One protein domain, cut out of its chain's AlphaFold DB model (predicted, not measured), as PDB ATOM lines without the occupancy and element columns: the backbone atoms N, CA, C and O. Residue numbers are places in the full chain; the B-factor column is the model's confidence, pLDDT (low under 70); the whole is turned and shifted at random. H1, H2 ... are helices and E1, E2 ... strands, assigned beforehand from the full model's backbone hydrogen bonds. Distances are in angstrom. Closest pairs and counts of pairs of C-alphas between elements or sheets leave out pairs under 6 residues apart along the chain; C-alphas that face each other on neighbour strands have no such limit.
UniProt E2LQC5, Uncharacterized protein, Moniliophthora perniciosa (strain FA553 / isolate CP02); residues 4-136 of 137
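AT A GLANCE: This is residues 4 to 136 of the 137 residues of an uncharacterized protein of Moniliophthora perniciosa (strain FA553 / isolate CP02) (UniProt E2LQC5). A sheet of four parallel strands forms one wall, and H2, H3 and H4 run side by side in a row behind one of its faces, with the other face bare of named helices. H4 is the helix packed over the sheet, at its E4 edge; H3 and H2 step progressively away from it, and H1 lies past the E1 edge. The printed part has 133 residues with four named helices and four named strands, alternating H1 E1 H2 E2 H3 E3 H4 E4; the sheet's order is E1 E2 E3 E4. The class is mixed, helices and strands, with 66 residues, under half, in named elements. The whole is compact, with a radius of gyration of the C-alphas of 15.0 A and spans of 49 by 34 by 22 A.

IN THESE COORDINATES: Find C-alpha 4 at (106.490, 163.683, 189.866); from there H1 runs to residue 10. Strand E1 is residues 17 to 21, and helix H2 is residues 34 to 40. Strand E2, residues 58 to 64, covers 20.0 A. Helix H3, residues 70 to 80, begins at C-alpha 70 at (114.020, 174.298, 172.598) and covers 15.5 A. Strand E3, residues 99 to 107, covers 26.6 A, and helix H4, residues 115 to 125, 17.0 A. Strand E4, residues 128 to 136, covers 26.1 A and ends at C-alpha 136 at (127.957, 182.234, 187.711).

HOW THE PARTS SIT: Look first across the sheet, which is twisted, its C-alphas lying up to 4.2 A off the best plane. E1 and E2 are parallel at 8 degrees, with N 18 and O 58 2.9 A apart, within hydrogen-bond range. E2 and E3 are parallel at 9 degrees, with N 61 and O 101 at 2.8 A. E3 and E4 are parallel at 15 degrees, with N 102 and O 130 at 2.8 A. E1, H2, E2; E2, H3, E3; and E3, H4, E4 are strand-helix-strand units, two parallel neighbour strands joined through a helix, each with a right-handed crossover. H4 on one face of the sheet gives two layers, helix over strands: it lies over E4 at a height over the sheet of 8.9 A, along the strands at 9 degrees to E4 on the local plane. The closest C-alphas of H4 and E4 are those of Arg 123 and Val 129, 5.5 A apart. H3 touches H4, the closest C-alphas being those of His 70 and His 115 at 6.9 A, and runs the same way at a shallow tilt of 16 degrees. H2 touches H3, with the C-alphas of Phe 37 and Ala 72 closest at 5.5 A. H1 and H2 are close but not clearly touching, with the C-alphas of Ile 6 and Phe 36 closest at 6.8 A. H1, H2 and H3 are not on the sheet. In H1, H2 and H3 every O i to N i+4 pair is within hydrogen-bond range; in H4, 4 of 7 are.

THE WHOLE: The two C-alphas farthest apart are those of Pro 91 and Gly 109, at 49.2 A. The printed part has no cut. The links E1 to H2, H2 to E2 and H3 to E3 are long. Read the B-factor column for a mean pLDDT of 81.0 over the printed part; it is under 70 at residues 24 to 29, 44 to 50, 83 to 93, 111 to 115 and 136.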
ATOM      1  N   GLN A   4     107.013 163.269 188.561       86.62
ATOM      2  CA  GLN A   4     106.490 163.683 189.866       86.62
ATOM      3  C   GLN A   4     105.975 165.128 189.841       86.62
ATOM      4  O   GLN A   4     104.931 165.408 190.423       86.62
ATOM      5  N   LEU A   5     106.678 166.029 189.144       89.81
ATOM      6  CA  LEU A   5     106.246 167.412 188.953       89.81
ATOM      7  C   LEU A   5     104.990 167.461 188.076       89.81
ATOM      8  O   LEU A   5     104.027 168.124 188.441       89.81
ATOM      9  N   ILE A   6     104.971 166.723 186.964       90.75
ATOM     10  CA  ILE A   6     103.810 166.641 186.068       90.75
ATOM     11  C   ILE A   6     102.591 166.100 186.825       90.75
ATOM     12  O   ILE A   6     101.556 166.756 186.845       90.75
ATOM     13  N   SER A   7     102.714 164.968 187.520       90.88
ATOM     14  CA  SER A   7     101.614 164.389 188.302       90.88
ATOM     15  C   SER A   7     101.123 165.324 189.405       90.88
ATOM     16  O   SER A   7      99.926 165.379 189.660       90.88
ATOM     17  N   LEU A   8     102.011 166.089 190.048       91.88
ATOM     18  CA  LEU A   8     101.600 167.102 191.022       91.88
ATOM     19  C   LEU A   8     100.806 168.235 190.355       91.88
ATOM     20  O   LEU A   8      99.771 168.652 190.867       91.88
ATOM     21  N   LEU A   9     101.283 168.729 189.215       93.00
ATOM     22  CA  LEU A   9     100.658 169.826 188.476       93.00
ATOM     23  C   LEU A   9      99.315 169.426 187.849       93.00
ATOM     24  O   LEU A   9      98.420 170.262 187.742       93.00
ATOM     25  N   GLU A  10      99.124 168.150 187.510       91.19
ATOM     26  CA  GLU A  10      97.831 167.598 187.076       91.19
ATOM     27  C   GLU A  10      96.748 167.724 188.160       91.19
ATOM     28  O   GLU A  10      95.569 167.881 187.838       91.19
ATOM     29  N   LEU A  11      97.132 167.742 189.441       92.25
ATOM     30  CA  LEU A  11      96.210 167.954 190.563       92.25
ATOM     31  C   LEU A  11      95.825 169.431 190.758       92.25
ATOM     32  O   LEU A  11      94.995 169.739 191.613       92.25
ATOM     33  N   LEU A  12      96.405 170.348 189.976       93.19
ATOM     34  CA  LEU A  12      96.220 171.796 190.093       93.19
ATOM     35  C   LEU A  12      95.648 172.405 188.794       93.19
ATOM     36  O   LEU A  12      96.254 173.300 188.203       93.19
ATOM     37  N   PRO A  13      94.452 171.987 188.333       89.19
ATOM     38  CA  PRO A  13      93.900 172.430 187.048       89.19
ATOM     39  C   PRO A  13      93.544 173.925 187.004       89.19
ATOM     40  O   PRO A  13      93.404 174.498 185.925       89.19
ATOM     41  N   SER A  14      93.391 174.572 188.161       90.81
ATOM     42  CA  SER A  14      93.125 176.010 188.284       90.81
ATOM     43  C   SER A  14      94.393 176.867 188.365       90.81
ATOM     44  O   SER A  14      94.280 178.089 188.491       90.81
ATOM     45  N   LEU A  15      95.586 176.263 188.303       94.44
ATOM     46  CA  LEU A  15      96.855 176.976 188.397       94.44
ATOM     47  C   LEU A  15      97.013 177.953 187.224       94.44
ATOM     48  O   LEU A  15      97.015 177.553 186.061       94.44
ATOM     49  N   ARG A  16      97.162 179.237 187.558       94.44
ATOM     50  CA  ARG A  16      97.355 180.326 186.587       94.44
ATOM     51  C   ARG A  16      98.809 180.725 186.406       94.44
ATOM     52  O   ARG A  16      99.217 181.075 185.304       94.44
ATOM     53  N   VAL A  17      99.584 180.638 187.480       96.25
ATOM     54  CA  VAL A  17     100.982 181.056 187.519       96.25
ATOM     55  C   VAL A  17     101.827 179.859 187.920       96.25
ATOM     56  O   VAL A  17     101.590 179.269 188.973       96.25
ATOM     57  N   LEU A  18     102.807 179.512 187.091       96.00
ATOM     58  CA  LEU A  18     103.782 178.469 187.382       96.00
ATOM     59  C   LEU A  18     105.190 179.054 187.338       96.00
ATOM     60  O   LEU A  18     105.638 179.559 186.310       96.00
ATOM     61  N   LEU A  19     105.884 178.940 188.464       94.50
ATOM     62  CA  LEU A  19     107.300 179.241 188.605       94.50
ATOM     63  C   LEU A  19     108.038 177.924 188.841       94.50
ATOM     64  O   LEU A  19     107.712 177.199 189.781       94.50
ATOM     65  N   VAL A  20     109.027 177.622 188.004       91.06
ATOM     66  CA  VAL A  20     109.921 176.478 188.200       91.06
ATOM     67  C   VAL A  20     111.353 176.977 188.218       91.06
ATOM     68  O   VAL A  20     111.867 177.471 187.214       91.06
ATOM     69  N   GLU A  21     111.998 176.825 189.369       88.75
ATOM     70  CA  GLU A  21     113.378 177.241 189.582       88.75
ATOM     71  C   GLU A  21     114.269 176.027 189.811       88.75
ATOM     72  O   GLU A  21     114.049 175.219 190.714       88.75
ATOM     73  N   GLN A  22     115.295 175.902 188.976       83.56
ATOM     74  CA  GLN A  22     116.359 174.932 189.146       83.56
ATOM     75  C   GLN A  22     117.640 175.660 189.560       83.56
ATOM     76  O   GLN A  22     118.413 176.118 188.724       83.56
ATOM     77  N   ASP A  23     117.875 175.730 190.868       71.06
ATOM     78  CA  ASP A  23     118.988 176.484 191.468       71.06
ATOM     79  C   ASP A  23     120.358 175.789 191.374       71.06
ATOM     80  O   ASP A  23     121.408 176.387 191.638       71.06
ATOM     81  N   ASN A  24     120.384 174.500 191.024       67.44
ATOM     82  CA  ASN A  24     121.606 173.711 191.089       67.44
ATOM     83  C   ASN A  24     122.340 173.644 189.741       67.44
ATOM     84  O   ASN A  24     122.142 172.722 188.956       67.44
ATOM     85  N   PHE A  25     123.275 174.576 189.532       61.34
ATOM     86  CA  PHE A  25     124.209 174.614 188.391       61.34
ATOM     87  C   PHE A  25     125.058 173.338 188.233       61.34
ATOM     88  O   PHE A  25     125.604 173.086 187.160       61.34
ATOM     89  N   LYS A  26     125.228 172.557 189.310       58.28
ATOM     90  CA  LYS A  26     126.026 171.320 189.306       58.28
ATOM     91  C   LYS A  26     125.193 170.089 188.976       58.28
ATOM     92  O   LYS A  26     125.766 169.070 188.585       58.28
ATOM     93  N   ASP A  27     123.875 170.163 189.147       60.22
ATOM     94  CA  ASP A  27     123.011 169.032 188.861       60.22
ATOM     95  C   ASP A  27     122.749 168.970 187.360       60.22
ATOM     96  O   ASP A  27     122.077 169.819 186.778       60.22
ATOM     97  N   ARG A  28     123.315 167.949 186.714       58.31
ATOM     98  CA  ARG A  28     123.096 167.698 185.283       58.31
ATOM     99  C   ARG A  28     121.677 167.208 184.997       58.31
ATOM    100  O   ARG A  28     121.311 167.074 183.833       58.31
ATOM    101  N   LYS A  29     120.902 166.873 186.035       68.06
ATOM    102  CA  LYS A  29     119.525 166.415 185.882       68.06
ATOM    103  C   LYS A  29     118.619 167.625 185.748       68.06
ATOM    104  O   LYS A  29     118.367 168.338 186.711       68.06
ATOM    105  N   GLN A  30     118.149 167.856 184.535       73.50
ATOM    106  CA  GLN A  30     117.191 168.908 184.258       73.50
ATOM    107  C   GLN A  30     115.842 168.567 184.894       73.50
ATOM    108  O   GLN A  30     115.339 167.451 184.748       73.50
ATOM    109  N   LEU A  31     115.282 169.521 185.638       80.75
ATOM    110  CA  LEU A  31     113.990 169.370 186.303       80.75
ATOM    111  C   LEU A  31     112.835 169.402 185.301       80.75
ATOM    112  O   LEU A  31     111.803 168.808 185.571       80.75
ATOM    113  N   ILE A  32     113.014 170.087 184.173       85.56
ATOM    114  CA  ILE A  32     112.033 170.170 183.095       85.56
ATOM    115  C   ILE A  32     112.588 169.450 181.876       85.56
ATOM    116  O   ILE A  32     113.634 169.830 181.351       85.56
ATOM    117  N   SER A  33     111.878 168.422 181.431       87.62
ATOM    118  CA  SER A  33     112.211 167.658 180.235       87.62
ATOM    119  C   SER A  33     111.353 168.069 179.041       87.62
ATOM    120  O   SER A  33     110.428 168.875 179.144       87.62
ATOM    121  N   GLU A  34     111.649 167.474 177.890       89.38
ATOM    122  CA  GLU A  34     110.823 167.579 176.687       89.38
ATOM    123  C   GLU A  34     109.373 167.154 176.957       89.38
ATOM    124  O   GLU A  34     108.447 167.861 176.568       89.38
ATOM    125  N   VAL A  35     109.176 166.095 177.753       89.56
ATOM    126  CA  VAL A  35     107.854 165.564 178.118       89.56
ATOM    127  C   VAL A  35     107.002 166.612 178.834       89.56
ATOM    128  O   VAL A  35     105.797 166.692 178.601       89.56
ATOM    129  N   PHE A  36     107.599 167.450 179.684       91.38
ATOM    130  CA  PHE A  36     106.868 168.542 180.324       91.38
ATOM    131  C   PHE A  36     106.318 169.532 179.291       91.38
ATOM    132  O   PHE A  36     105.160 169.937 179.392       91.38
ATOM    133  N   PHE A  37     107.114 169.901 178.285       91.62
ATOM    134  CA  PHE A  37     106.676 170.824 177.239       91.62
ATOM    135  C   PHE A  37     105.669 170.190 176.285       91.62
ATOM    136  O   PHE A  37     104.693 170.841 175.926       91.62
ATOM    137  N   GLU A  38     105.835 168.916 175.938       89.94
ATOM    138  CA  GLU A  38     104.844 168.172 175.157       89.94
ATOM    139  C   GLU A  38     103.496 168.096 175.877       89.94
ATOM    140  O   GLU A  38     102.451 168.300 175.261       89.94
ATOM    141  N   ARG A  39     103.505 167.852 177.196       88.75
ATOM    142  CA  ARG A  39     102.286 167.873 178.019       88.75
ATOM    143  C   ARG A  39     101.695 169.267 178.099       88.75
ATOM    144  O   ARG A  39     100.475 169.413 178.088       88.75
ATOM    145  N   LEU A  40     102.546 170.286 178.189       90.44
ATOM    146  CA  LEU A  40     102.112 171.669 178.192       90.44
ATOM    147  C   LEU A  40     101.495 172.053 176.842       90.44
ATOM    148  O   LEU A  40     100.501 172.768 176.836       90.44
ATOM    149  N   ALA A  41     102.005 171.577 175.712       89.06
ATOM    150  CA  ALA A  41     101.465 171.918 174.404       89.06
ATOM    151  C   ALA A  41      99.971 171.566 174.279       89.06
ATOM    152  O   ALA A  41      99.505 170.507 174.701       89.06
ATOM    153  N   VAL A  42      99.199 172.471 173.679       82.19
ATOM    154  CA  VAL A  42      97.771 172.244 173.431       82.19
ATOM    155  C   VAL A  42      97.613 171.654 172.036       82.19
ATOM    156  O   VAL A  42      97.944 172.284 171.034       82.19
ATOM    157  N   SER A  43      97.088 170.430 171.959       71.19
ATOM    158  CA  SER A  43      96.701 169.817 170.689       71.19
ATOM    159  C   SER A  43      95.227 170.081 170.407       71.19
ATOM    160  O   SER A  43      94.369 169.764 171.227       71.19
ATOM    161  N   TYR A  44      94.921 170.578 169.207       58.97
ATOM    162  CA  TYR A  44      93.549 170.826 168.742       58.97
ATOM    163  C   TYR A  44      92.661 169.567 168.718       58.97
ATOM    164  O   TYR A  44      91.444 169.675 168.586       58.97
ATOM    165  N   ARG A  45      93.260 168.370 168.823       58.25
ATOM    166  CA  ARG A  45      92.550 167.081 168.871       58.25
ATOM    167  C   ARG A  45      92.339 166.536 170.286       58.25
ATOM    168  O   ARG A  45      91.668 165.517 170.430       58.25
ATOM    169  N   ALA A  46      92.928 167.147 171.313       59.59
ATOM    170  CA  ALA A  46      92.833 166.652 172.683       59.59
ATOM    171  C   ALA A  46      91.508 167.076 173.343       59.59
ATOM    172  O   ALA A  46      91.021 168.186 173.126       59.59
ATOM    173  N   SER A  47      90.917 166.204 174.170       58.16
ATOM    174  CA  SER A  47      89.766 166.589 174.995       58.16
ATOM    175  C   SER A  47      90.203 167.554 176.104       58.16
ATOM    176  O   SER A  47      91.292 167.424 176.659       58.16
ATOM    177  N   ILE A  48      89.336 168.503 176.478       56.88
ATOM    178  CA  ILE A  48      89.618 169.520 177.516       56.88
ATOM    179  C   ILE A  48      90.007 168.876 178.857       56.88
ATOM    180  O   ILE A  48      90.880 169.372 179.560       56.88
ATOM    181  N   THR A  49      89.389 167.742 179.196       57.69
ATOM    182  CA  THR A  49      89.661 166.972 180.423       57.69
ATOM    183  C   THR A  49      91.065 166.368 180.481       57.69
ATOM    184  O   THR A  49      91.470 165.897 181.538       57.69
ATOM    185  N   ALA A  50      91.800 166.374 179.367       68.12
ATOM    186  CA  ALA A  50      93.169 165.886 179.266       68.12
ATOM    187  C   ALA A  50      94.205 167.022 179.168       68.12
ATOM    188  O   ALA A  50      95.396 166.743 179.025       68.12
ATOM    189  N   LEU A  51      93.782 168.293 179.219       81.19
ATOM    190  CA  LEU A  51      94.703 169.421 179.120       81.19
ATOM    191  C   LEU A  51      95.459 169.608 180.434       81.19
ATOM    192  O   LEU A  51      94.879 169.882 181.481       81.19
ATOM    193  N   PHE A  52      96.779 169.497 180.353       87.25
ATOM    194  CA  PHE A  52      97.680 169.804 181.453       87.25
ATOM    195  C   PHE A  52      97.632 171.311 181.740       87.25
ATOM    196  O   PHE A  52      97.841 172.098 180.828       87.25
ATOM    197  N   LEU A  53      97.349 171.751 182.969       91.00
ATOM    198  CA  LEU A  53      97.332 173.178 183.348       91.00
ATOM    199  C   LEU A  53      96.484 174.089 182.423       91.00
ATOM    200  O   LEU A  53      97.011 175.032 181.827       91.00
ATOM    201  N   PRO A  54      95.168 173.856 182.277       88.38
ATOM    202  CA  PRO A  54      94.332 174.571 181.308       88.38
ATOM    203  C   PRO A  54      94.158 176.066 181.619       88.38
ATOM    204  O   PRO A  54      93.698 176.814 180.764       88.38
ATOM    205  N   ARG A  55      94.499 176.517 182.832       90.38
ATOM    206  CA  ARG A  55      94.375 177.919 183.265       90.38
ATOM    207  C   ARG A  55      95.685 178.687 183.294       90.38
ATOM    208  O   ARG A  55      95.688 179.831 183.733       90.38
ATOM    209  N   LEU A  56      96.779 178.077 182.847       93.25
ATOM    210  CA  LEU A  56      98.095 178.691 182.925       93.25
ATOM    211  C   LEU A  56      98.193 179.909 182.002       93.25
ATOM    212  O   LEU A  56      98.189 179.770 180.779       93.25
ATOM    213  N   THR A  57      98.346 181.082 182.604       92.88
ATOM    214  CA  THR A  57      98.545 182.363 181.923       92.88
ATOM    215  C   THR A  57      99.986 182.852 182.015       92.88
ATOM    216  O   THR A  57     100.442 183.564 181.121       92.88
ATOM    217  N   ASP A  58     100.721 182.452 183.054       95.44
ATOM    218  CA  ASP A  58     102.060 182.959 183.350       95.44
ATOM    219  C   ASP A  58     103.012 181.801 183.660       95.44
ATOM    220  O   ASP A  58     102.799 181.039 184.608       95.44
ATOM    221  N   LEU A  59     104.082 181.681 182.873       95.69
ATOM    222  CA  LEU A  59     105.107 180.653 183.045       95.69
ATOM    223  C   LEU A  59     106.475 181.301 183.251       95.69
ATOM    224  O   LEU A  59     106.944 182.050 182.398       95.69
ATOM    225  N   THR A  60     107.141 180.982 184.356       95.19
ATOM    226  CA  THR A  60     108.517 181.412 184.627       95.19
ATOM    227  C   THR A  60     109.409 180.206 184.858       95.19
ATOM    228  O   THR A  60     109.132 179.384 185.728       95.19
ATOM    229  N   LEU A  61     110.485 180.118 184.084       92.06
ATOM    230  CA  LEU A  61     111.461 179.041 184.135       92.06
ATOM    231  C   LEU A  61     112.843 179.606 184.440       92.06
ATOM    232  O   LEU A  61     113.316 180.495 183.733       92.06
ATOM    233  N   THR A  62     113.513 179.036 185.434       89.94
ATOM    234  CA  THR A  62     114.940 179.249 185.686       89.94
ATOM    235  C   THR A  62     115.644 177.909 185.541       89.94
ATOM    236  O   THR A  62     115.430 177.014 186.354       89.94
ATOM    237  N   VAL A  63     116.437 177.741 184.480       87.12
ATOM    238  CA  VAL A  63     116.988 176.438 184.068       87.12
ATOM    239  C   VAL A  63     118.448 176.546 183.613       87.12
ATOM    240  O   VAL A  63     118.843 177.583 183.079       87.12
ATOM    241  N   PRO A  64     119.266 175.489 183.772       83.31
ATOM    242  CA  PRO A  64     120.591 175.412 183.155       83.31
ATOM    243  C   PRO A  64     120.532 175.556 181.628       83.31
ATOM    244  O   PRO A  64     119.612 175.046 180.994       83.31
ATOM    245  N   ALA A  65     121.540 176.198 181.029       75.00
ATOM    246  CA  ALA A  65     121.642 176.359 179.571       75.00
ATOM    247  C   ALA A  65     121.700 175.022 178.823       75.00
ATOM    248  O   ALA A  65     121.198 174.886 177.709       75.00
ATOM    249  N   LYS A  66     122.325 174.017 179.440       74.25
ATOM    250  CA  LYS A  66     122.537 172.711 178.821       74.25
ATOM    251  C   LYS A  66     121.230 171.921 178.801       74.25
ATOM    252  O   LYS A  66     120.628 171.705 179.847       74.25
ATOM    253  N   ASN A  67     120.885 171.419 177.614       73.38
ATOM    254  CA  ASN A  67     119.791 170.482 177.342       73.38
ATOM    255  C   ASN A  67     118.362 171.053 177.385       73.38
ATOM    256  O   ASN A  67     117.416 170.274 177.394       73.38
ATOM    257  N   LEU A  68     118.158 172.377 177.349       82.06
ATOM    258  CA  LEU A  68     116.812 172.942 177.163       82.06
ATOM    259  C   LEU A  68     116.193 172.438 175.841       82.06
ATOM    260  O   LEU A  68     116.717 172.798 174.783       82.06
ATOM    261  N   PRO A  69     115.101 171.641 175.869       86.38
ATOM    262  CA  PRO A  69     114.439 171.138 174.663       86.38
ATOM    263  C   PRO A  69     113.693 172.284 173.972       86.38
ATOM    264  O   PRO A  69     112.522 172.566 174.225       86.38
ATOM    265  N   HIS A  70     114.433 173.013 173.148       86.56
ATOM    266  CA  HIS A  70     114.020 174.298 172.598       86.56
ATOM    267  C   HIS A  70     112.818 174.195 171.664       86.56
ATOM    268  O   HIS A  70     111.879 174.974 171.811       86.56
ATOM    269  N   ASP A  71     112.805 173.196 170.785       88.19
ATOM    270  CA  ASP A  71     111.702 172.977 169.848       88.19
ATOM    271  C   ASP A  71     110.395 172.678 170.589       88.19
ATOM    272  O   ASP A  71     109.365 173.305 170.331       88.19
ATOM    273  N   ALA A  72     110.450 171.791 171.588       89.19
ATOM    274  CA  ALA A  72     109.295 171.459 172.414       89.19
ATOM    275  C   ALA A  72     108.812 172.671 173.225       89.19
ATOM    276  O   ALA A  72     107.607 172.918 173.303       89.19
ATOM    277  N   LEU A  73     109.732 173.477 173.773       91.12
ATOM    278  CA  LEU A  73     109.394 174.741 174.430       91.12
ATOM    279  C   LEU A  73     108.658 175.684 173.469       91.12
ATOM    280  O   LEU A  73     107.589 176.187 173.809       91.12
ATOM    281  N   LEU A  74     109.193 175.921 172.269       90.31
ATOM    282  CA  LEU A  74     108.570 176.808 171.283       90.31
ATOM    283  C   LEU A  74     107.195 176.304 170.848       90.31
ATOM    284  O   LEU A  74     106.254 177.095 170.751       90.31
ATOM    285  N   GLN A  75     107.047 175.000 170.631       89.88
ATOM    286  CA  GLN A  75     105.762 174.383 170.314       89.88
ATOM    287  C   GLN A  75     104.759 174.559 171.465       89.88
ATOM    288  O   GLN A  75     103.594 174.903 171.241       89.88
ATOM    289  N   ALA A  76     105.198 174.379 172.711       91.25
ATOM    290  CA  ALA A  76     104.349 174.563 173.882       91.25
ATOM    291  C   ALA A  76     103.888 176.018 174.037       91.25
ATOM    292  O   ALA A  76     102.704 176.271 174.263       91.25
ATOM    293  N   LEU A  77     104.801 176.979 173.869       91.75
ATOM    294  CA  LEU A  77     104.480 178.405 173.954       91.75
ATOM    295  C   LEU A  77     103.562 178.845 172.810       91.75
ATOM    296  O   LEU A  77     102.545 179.485 173.060       91.75
ATOM    297  N   SER A  78     103.887 178.479 171.568       89.12
ATOM    298  CA  SER A  78     103.099 178.864 170.390       89.12
ATOM    299  C   SER A  78     101.694 178.263 170.398       89.12
ATOM    300  O   SER A  78     100.743 178.963 170.070       89.12
ATOM    301  N   SER A  79     101.527 177.007 170.831       87.69
ATOM    302  CA  SER A  79     100.203 176.361 170.903       87.69
ATOM    303  C   SER A  79      99.287 176.934 171.987       87.69
ATOM    304  O   SER A  79      98.067 176.819 171.886       87.69
ATOM    305  N   ARG A  80      99.857 177.551 173.028       86.94
ATOM    306  CA  ARG A  80      99.104 178.205 174.112       86.94
ATOM    307  C   ARG A  80      98.908 179.690 173.923       86.94
ATOM    308  O   ARG A  80      98.126 180.302 174.652       86.94
ATOM    309  N   TRP A  81      99.656 180.277 173.009       85.75
ATOM    310  CA  TRP A  81      99.578 181.687 172.738       85.75
ATOM    311  C   TRP A  81      98.485 181.950 171.697       85.75
ATOM    312  O   TRP A  81      98.498 181.404 170.596       85.75
ATOM    313  N   LEU A  82      97.533 182.811 172.054       74.19
ATOM    314  CA  LEU A  82      96.564 183.385 171.126       74.19
ATOM    315  C   LEU A  82      96.580 184.909 171.293       74.19
ATOM    316  O   LEU A  82      96.616 185.391 172.431       74.19
ATOM    317  N   PRO A  83      96.509 185.680 170.194       63.00
ATOM    318  CA  PRO A  83      96.396 187.128 170.271       63.00
ATOM    319  C   PRO A  83      95.172 187.545 171.100       63.00
ATOM    320  O   PRO A  83      94.086 186.960 170.972       63.00
ATOM    321  N   GLN A  84      95.328 188.583 171.929       54.53
ATOM    322  CA  GLN A  84      94.208 189.189 172.654       54.53
ATOM    323  C   GLN A  84      93.087 189.557 171.667       54.53
ATOM    324  O   GLN A  84      93.326 190.231 170.668       54.53
ATOM    325  N   GLY A  85      91.869 189.078 171.935       54.06
ATOM    326  CA  GLY A  85      90.688 189.279 171.083       54.06
ATOM    327  C   GLY A  85      90.242 188.047 170.287       54.06
ATOM    328  O   GLY A  85      89.065 187.946 169.958       54.06
ATOM    329  N   VAL A  86      91.120 187.064 170.052       57.59
ATOM    330  CA  VAL A  86      90.754 185.804 169.364       57.59
ATOM    331  C   VAL A  86      90.227 184.752 170.352       57.59
ATOM    332  O   VAL A  86      89.361 183.943 170.021       57.59
ATOM    333  N   ALA A  87      90.691 184.803 171.603       55.03
ATOM    334  CA  ALA A  87      90.363 183.826 172.645       55.03
ATOM    335  C   ALA A  87      88.892 183.847 173.111       55.03
ATOM    336  O   ALA A  87      88.429 182.888 173.724       55.03
ATOM    337  N   HIS A  88      88.139 184.919 172.839       49.94
ATOM    338  CA  HIS A  88      86.768 185.091 173.351       49.94
ATOM    339  C   HIS A  88      85.731 184.178 172.684       49.94
ATOM    340  O   HIS A  88      84.637 184.016 173.218       49.94
ATOM    341  N   ASN A  89      86.089 183.536 171.569       50.50
ATOM    342  CA  ASN A  89      85.194 182.657 170.816       50.50
ATOM    343  C   ASN A  89      85.550 181.172 170.962       50.50
ATOM    344  O   ASN A  89      84.983 180.335 170.263       50.50
ATOM    345  N   SER A  90      86.492 180.833 171.847       52.59
ATOM    346  CA  SER A  90      86.831 179.447 172.149       52.59
ATOM    347  C   SER A  90      85.757 178.851 173.072       52.59
ATOM    348  O   SER A  90      85.670 179.258 174.230       52.59
ATOM    349  N   PRO A  91      84.961 177.857 172.629       51.28
ATOM    350  CA  PRO A  91      84.063 177.117 173.522       51.28
ATOM    351  C   PRO A  91      84.836 176.266 174.548       51.28
ATOM    352  O   PRO A  91      84.237 175.665 175.440       51.28
ATOM    353  N   GLN A  92      86.164 176.194 174.421       57.81
ATOM    354  CA  GLN A  92      87.059 175.430 175.274       57.81
ATOM    355  C   GLN A  92      87.656 176.373 176.324       57.81
ATOM    356  O   GLN A  92      88.290 177.373 175.994       57.81
ATOM    357  N   GLN A  93      87.425 176.056 177.597       64.50
ATOM    358  CA  GLN A  93      87.723 176.872 178.781       64.50
ATOM    359  C   GLN A  93      89.231 176.985 179.113       64.50
ATOM    360  O   GLN A  93      89.609 177.019 180.284       64.50
ATOM    361  N   THR A  94      90.085 176.980 178.097       74.69
ATOM    362  CA  THR A  94      91.541 177.031 178.222       74.69
ATOM    363  C   THR A  94      91.993 178.479 178.139       74.69
ATOM    364  O   THR A  94      91.738 179.160 177.145       74.69
ATOM    365  N   ASP A  95      92.664 178.950 179.183       84.31
ATOM    366  CA  ASP A  95      93.238 180.288 179.188       84.31
ATOM    367  C   ASP A  95      94.525 180.272 178.346       84.31
ATOM    368  O   ASP A  95      95.280 179.297 178.330       84.31
ATOM    369  N   CYS A  96      94.762 181.354 177.606       87.19
ATOM    370  CA  CYS A  96      95.953 181.492 176.775       87.19
ATOM    371  C   CYS A  96      97.140 181.961 177.614       87.19
ATOM    372  O   CYS A  96      96.972 182.762 178.539       87.19
ATOM    373  N   LEU A  97      98.343 181.534 177.238       91.06
ATOM    374  CA  LEU A  97      99.562 182.032 177.856       91.06
ATOM    375  C   LEU A  97      99.745 183.513 177.497       91.06
ATOM    376  O   LEU A  97      99.743 183.893 176.326       91.06
ATOM    377  N   GLN A  98      99.896 184.346 178.522       91.00
ATOM    378  CA  GLN A  98     100.036 185.799 178.418       91.00
ATOM    379  C   GLN A  98     101.470 186.247 178.675       91.00
ATOM    380  O   GLN A  98     101.936 187.217 178.066       91.00
ATOM    381  N   SER A  99     102.174 185.549 179.568       93.50
ATOM    382  CA  SER A  99     103.559 185.853 179.889       93.50
ATOM    383  C   SER A  99     104.428 184.604 179.973       93.50
ATOM    384  O   SER A  99     104.016 183.537 180.434       93.50
ATOM    385  N   PHE A 100     105.661 184.765 179.506       94.50
ATOM    386  CA  PHE A 100     106.711 183.773 179.596       94.50
ATOM    387  C   PHE A 100     108.010 184.439 180.039       94.50
ATOM    388  O   PHE A 100     108.454 185.423 179.451       94.50
ATOM    389  N   SER A 101     108.634 183.896 181.074       94.06
ATOM    390  CA  SER A 101     109.948 184.329 181.532       94.06
ATOM    391  C   SER A 101     110.911 183.152 181.521       94.06
ATOM    392  O   SER A 101     110.618 182.108 182.098       94.06
ATOM    393  N   LEU A 102     112.067 183.326 180.888       91.75
ATOM    394  CA  LEU A 102     113.133 182.335 180.836       91.75
ATOM    395  C   LEU A 102     114.426 182.940 181.371       91.75
ATOM    396  O   LEU A 102     115.010 183.834 180.761       91.75
ATOM    397  N   THR A 103     114.896 182.409 182.490       90.56
ATOM    398  CA  THR A 103     116.235 182.663 183.007       90.56
ATOM    399  C   THR A 103     117.101 181.449 182.720       90.56
ATOM    400  O   THR A 103     116.874 180.365 183.254       90.56
ATOM    401  N   VAL A 104     118.099 181.628 181.864       87.12
ATOM    402  CA  VAL A 104     119.081 180.600 181.553       87.12
ATOM    403  C   VAL A 104     120.299 180.779 182.451       87.12
ATOM    404  O   VAL A 104     120.858 181.871 182.550       87.12
ATOM    405  N   LEU A 105     120.703 179.698 183.108       86.19
ATOM    406  CA  LEU A 105     121.852 179.632 183.998       86.19
ATOM    407  C   LEU A 105     123.059 179.050 183.250       86.19
ATOM    408  O   LEU A 105     123.035 177.885 182.841       86.19
ATOM    409  N   GLY A 106     124.108 179.854 183.077       80.75
ATOM    410  CA  GLY A 106     125.349 179.485 182.392       80.75
ATOM    411  C   GLY A 106     126.564 179.480 183.323       80.75
ATOM    412  O   GLY A 106     126.576 180.122 184.380       80.75
ATOM    413  N   LEU A 107     127.609 178.756 182.922       79.69
ATOM    414  CA  LEU A 107     128.933 178.826 183.538       79.69
ATOM    415  C   LEU A 107     129.826 179.798 182.762       79.69
ATOM    416  O   LEU A 107     129.612 180.081 181.584       79.69
ATOM    417  N   LYS A 108     130.862 180.318 183.424       75.19
ATOM    418  CA  LYS A 108     131.841 181.197 182.777       75.19
ATOM    419  C   LYS A 108     132.479 180.498 181.565       75.19
ATOM    420  O   LYS A 108     133.144 179.478 181.721       75.19
ATOM    421  N   GLY A 109     132.308 181.087 180.380       71.19
ATOM    422  CA  GLY A 109     132.803 180.548 179.108       71.19
ATOM    423  C   GLY A 109     131.755 179.804 178.277       71.19
ATOM    424  O   GLY A 109     132.056 179.455 177.139       71.19
ATOM    425  N   ASP A 110     130.541 179.597 178.800       71.75
ATOM    426  CA  ASP A 110     129.422 179.126 177.984       71.75
ATOM    427  C   ASP A 110     128.982 180.251 177.017       71.75
ATOM    428  O   ASP A 110     128.908 181.418 177.427       71.75
ATOM    429  N   PRO A 111     128.711 179.934 175.736       68.31
ATOM    430  CA  PRO A 111     128.177 180.906 174.789       68.31
ATOM    431  C   PRO A 111     126.797 181.390 175.242       68.31
ATOM    432  O   PRO A 111     126.068 180.678 175.939       68.31
ATOM    433  N   GLU A 112     126.429 182.606 174.840       68.62
ATOM    434  CA  GLU A 112     125.055 183.066 175.023       68.62
ATOM    435  C   GLU A 112     124.112 182.117 174.269       68.62
ATOM    436  O   GLU A 112     124.403 181.751 173.129       68.62
ATOM    437  N   PRO A 113     123.018 181.652 174.892       67.56
ATOM    438  CA  PRO A 113     122.150 180.691 174.239       67.56
ATOM    439  C   PRO A 113     121.436 181.340 173.043       67.56
ATOM    440  O   PRO A 113     120.579 182.207 173.220       67.56
ATOM    441  N   ASP A 114     121.705 180.829 171.834       68.50
ATOM    442  CA  ASP A 114     121.037 181.191 170.561       68.50
ATOM    443  C   ASP A 114     119.494 181.093 170.624       68.50
ATOM    444  O   ASP A 114     118.755 181.650 169.813       68.50
ATOM    445  N   HIS A 115     118.994 180.413 171.654       67.06
ATOM    446  CA  HIS A 115     117.603 180.108 171.945       67.06
ATOM    447  C   HIS A 115     116.726 181.355 172.138       67.06
ATOM    448  O   HIS A 115     115.506 181.278 171.951       67.06
ATOM    449  N   PHE A 116     117.312 182.500 172.508       75.44
ATOM    450  CA  PHE A 116     116.568 183.749 172.693       75.44
ATOM    451  C   PHE A 116     116.062 184.349 171.381       75.44
ATOM    452  O   PHE A 116     115.009 184.987 171.387       75.44
ATOM    453  N   ALA A 117     116.750 184.106 170.260       79.25
ATOM    454  CA  ALA A 117     116.350 184.649 168.965       79.25
ATOM    455  C   ALA A 117     114.970 184.126 168.536       79.25
ATOM    456  O   ALA A 117     114.118 184.896 168.106       79.25
ATOM    457  N   SER A 118     114.689 182.837 168.735       80.06
ATOM    458  CA  SER A 118     113.401 182.248 168.342       80.06
ATOM    459  C   SER A 118     112.235 182.688 169.230       80.06
ATOM    460  O   SER A 118     111.089 182.714 168.782       80.06
ATOM    461  N   LEU A 119     112.512 183.079 170.477       85.25
ATOM    462  CA  LEU A 119     111.507 183.646 171.380       85.25
ATOM    463  C   LEU A 119     111.101 185.073 170.983       85.25
ATOM    464  O   LEU A 119     110.023 185.531 171.371       85.25
ATOM    465  N   GLN A 120     111.923 185.758 170.180       85.50
ATOM    466  CA  GLN A 120     111.618 187.090 169.666       85.50
ATOM    467  C   GLN A 120     110.340 187.086 168.821       85.50
ATOM    468  O   GLN A 120     109.512 187.971 168.984       85.50
ATOM    469  N   HIS A 121     110.105 186.049 168.012       85.31
ATOM    470  CA  HIS A 121     108.887 185.955 167.201       85.31
ATOM    471  C   HIS A 121     107.610 185.913 168.047       85.31
ATOM    472  O   HIS A 121     106.617 186.540 167.694       85.31
ATOM    473  N   LEU A 122     107.634 185.218 169.190       86.25
ATOM    474  CA  LEU A 122     106.500 185.192 170.119       86.25
ATOM    475  C   LEU A 122     106.291 186.559 170.775       86.25
ATOM    476  O   LEU A 122     105.153 186.994 170.956       86.25
ATOM    477  N   ARG A 123     107.389 187.252 171.096       86.88
ATOM    478  CA  ARG A 123     107.349 188.618 171.617       86.88
ATOM    479  C   ARG A 123     106.742 189.590 170.610       86.88
ATOM    480  O   ARG A 123     105.850 190.350 170.977       86.88
ATOM    481  N   ASP A 124     107.189 189.530 169.360       86.81
ATOM    482  CA  ASP A 124     106.701 190.370 168.262       86.81
ATOM    483  C   ASP A 124     105.222 190.094 167.962       86.81
ATOM    484  O   ASP A 124     104.471 191.002 167.608       86.81
ATOM    485  N   ALA A 125     104.780 188.852 168.167       83.81
ATOM    486  CA  ALA A 125     103.384 188.470 168.027       83.81
ATOM    487  C   ALA A 125     102.500 188.981 169.188       83.81
ATOM    488  O   ALA A 125     101.285 189.074 169.036       83.81
ATOM    489  N   GLY A 126     103.090 189.375 170.324       85.62
ATOM    490  CA  GLY A 126     102.397 190.005 171.453       85.62
ATOM    491  C   GLY A 126     102.426 189.210 172.762       85.62
ATOM    492  O   GLY A 126     101.813 189.640 173.740       85.62
ATOM    493  N   LEU A 127     103.126 188.070 172.823       88.00
ATOM    494  CA  LEU A 127     103.399 187.382 174.088       88.00
ATOM    495  C   LEU A 127     104.383 188.214 174.921       88.00
ATOM    496  O   LEU A 127     105.419 188.660 174.423       88.00
ATOM    497  N   ARG A 128     104.127 188.392 176.220       90.38
ATOM    498  CA  ARG A 128     105.107 189.050 177.090       90.38
ATOM    499  C   ARG A 128     106.249 188.088 177.393       90.38
ATOM    500  O   ARG A 128     106.136 187.280 178.308       90.38
ATOM    501  N   VAL A 129     107.344 188.204 176.649       91.12
ATOM    502  CA  VAL A 129     108.541 187.381 176.849       91.12
ATOM    503  C   VAL A 129     109.644 188.165 177.555       91.12
ATOM    504  O   VAL A 129     110.021 189.251 177.112       91.12
ATOM    505  N   VAL A 130     110.189 187.597 178.631       91.12
ATOM    506  CA  VAL A 130     111.383 188.100 179.323       91.12
ATOM    507  C   VAL A 130     112.454 187.018 179.307       91.12
ATOM    508  O   VAL A 130     112.253 185.937 179.850       91.12
ATOM    509  N   THR A 131     113.606 187.310 178.718       89.38
ATOM    510  CA  THR A 131     114.762 186.410 178.707       89.38
ATOM    511  C   THR A 131     115.903 187.008 179.516       89.38
ATOM    512  O   THR A 131     116.143 188.216 179.482       89.38
ATOM    513  N   LYS A 132     116.593 186.174 180.294       88.56
ATOM    514  CA  LYS A 132     117.770 186.560 181.079       88.56
ATOM    515  C   LYS A 132     118.816 185.461 180.986       88.56
ATOM    516  O   LYS A 132     118.481 184.291 181.127       88.56
ATOM    517  N   HIS A 133     120.078 185.833 180.805       85.38
ATOM    518  CA  HIS A 133     121.208 184.917 180.933       85.38
ATOM    519  C   HIS A 133     122.010 185.296 182.177       85.38
ATOM    520  O   HIS A 133     122.451 186.438 182.314       85.38
ATOM    521  N   VAL A 134     122.157 184.356 183.108       85.69
ATOM    522  CA  VAL A 134     122.884 184.553 184.364       85.69
ATOM    523  C   VAL A 134     124.112 183.656 184.357       85.69
ATOM    524  O   VAL A 134     123.998 182.432 184.389       85.69
ATOM    525  N   ILE A 135     125.288 184.281 184.343       80.19
ATOM    526  CA  ILE A 135     126.578 183.596 184.401       80.19
ATOM    527  C   ILE A 135     127.047 183.570 185.854       80.19
ATOM    528  O   ILE A 135     127.163 184.624 186.485       80.19
ATOM    529  N   LYS A 136     127.348 182.381 186.382       68.19
ATOM    530  CA  LYS A 136     127.957 182.234 187.711       68.19
ATOM    531  C   LYS A 136     129.439 181.875 187.568       68.19
ATOM    532  O   LYS A 136     129.785 180.953 186.827       68.19
TER     533      LYS A 136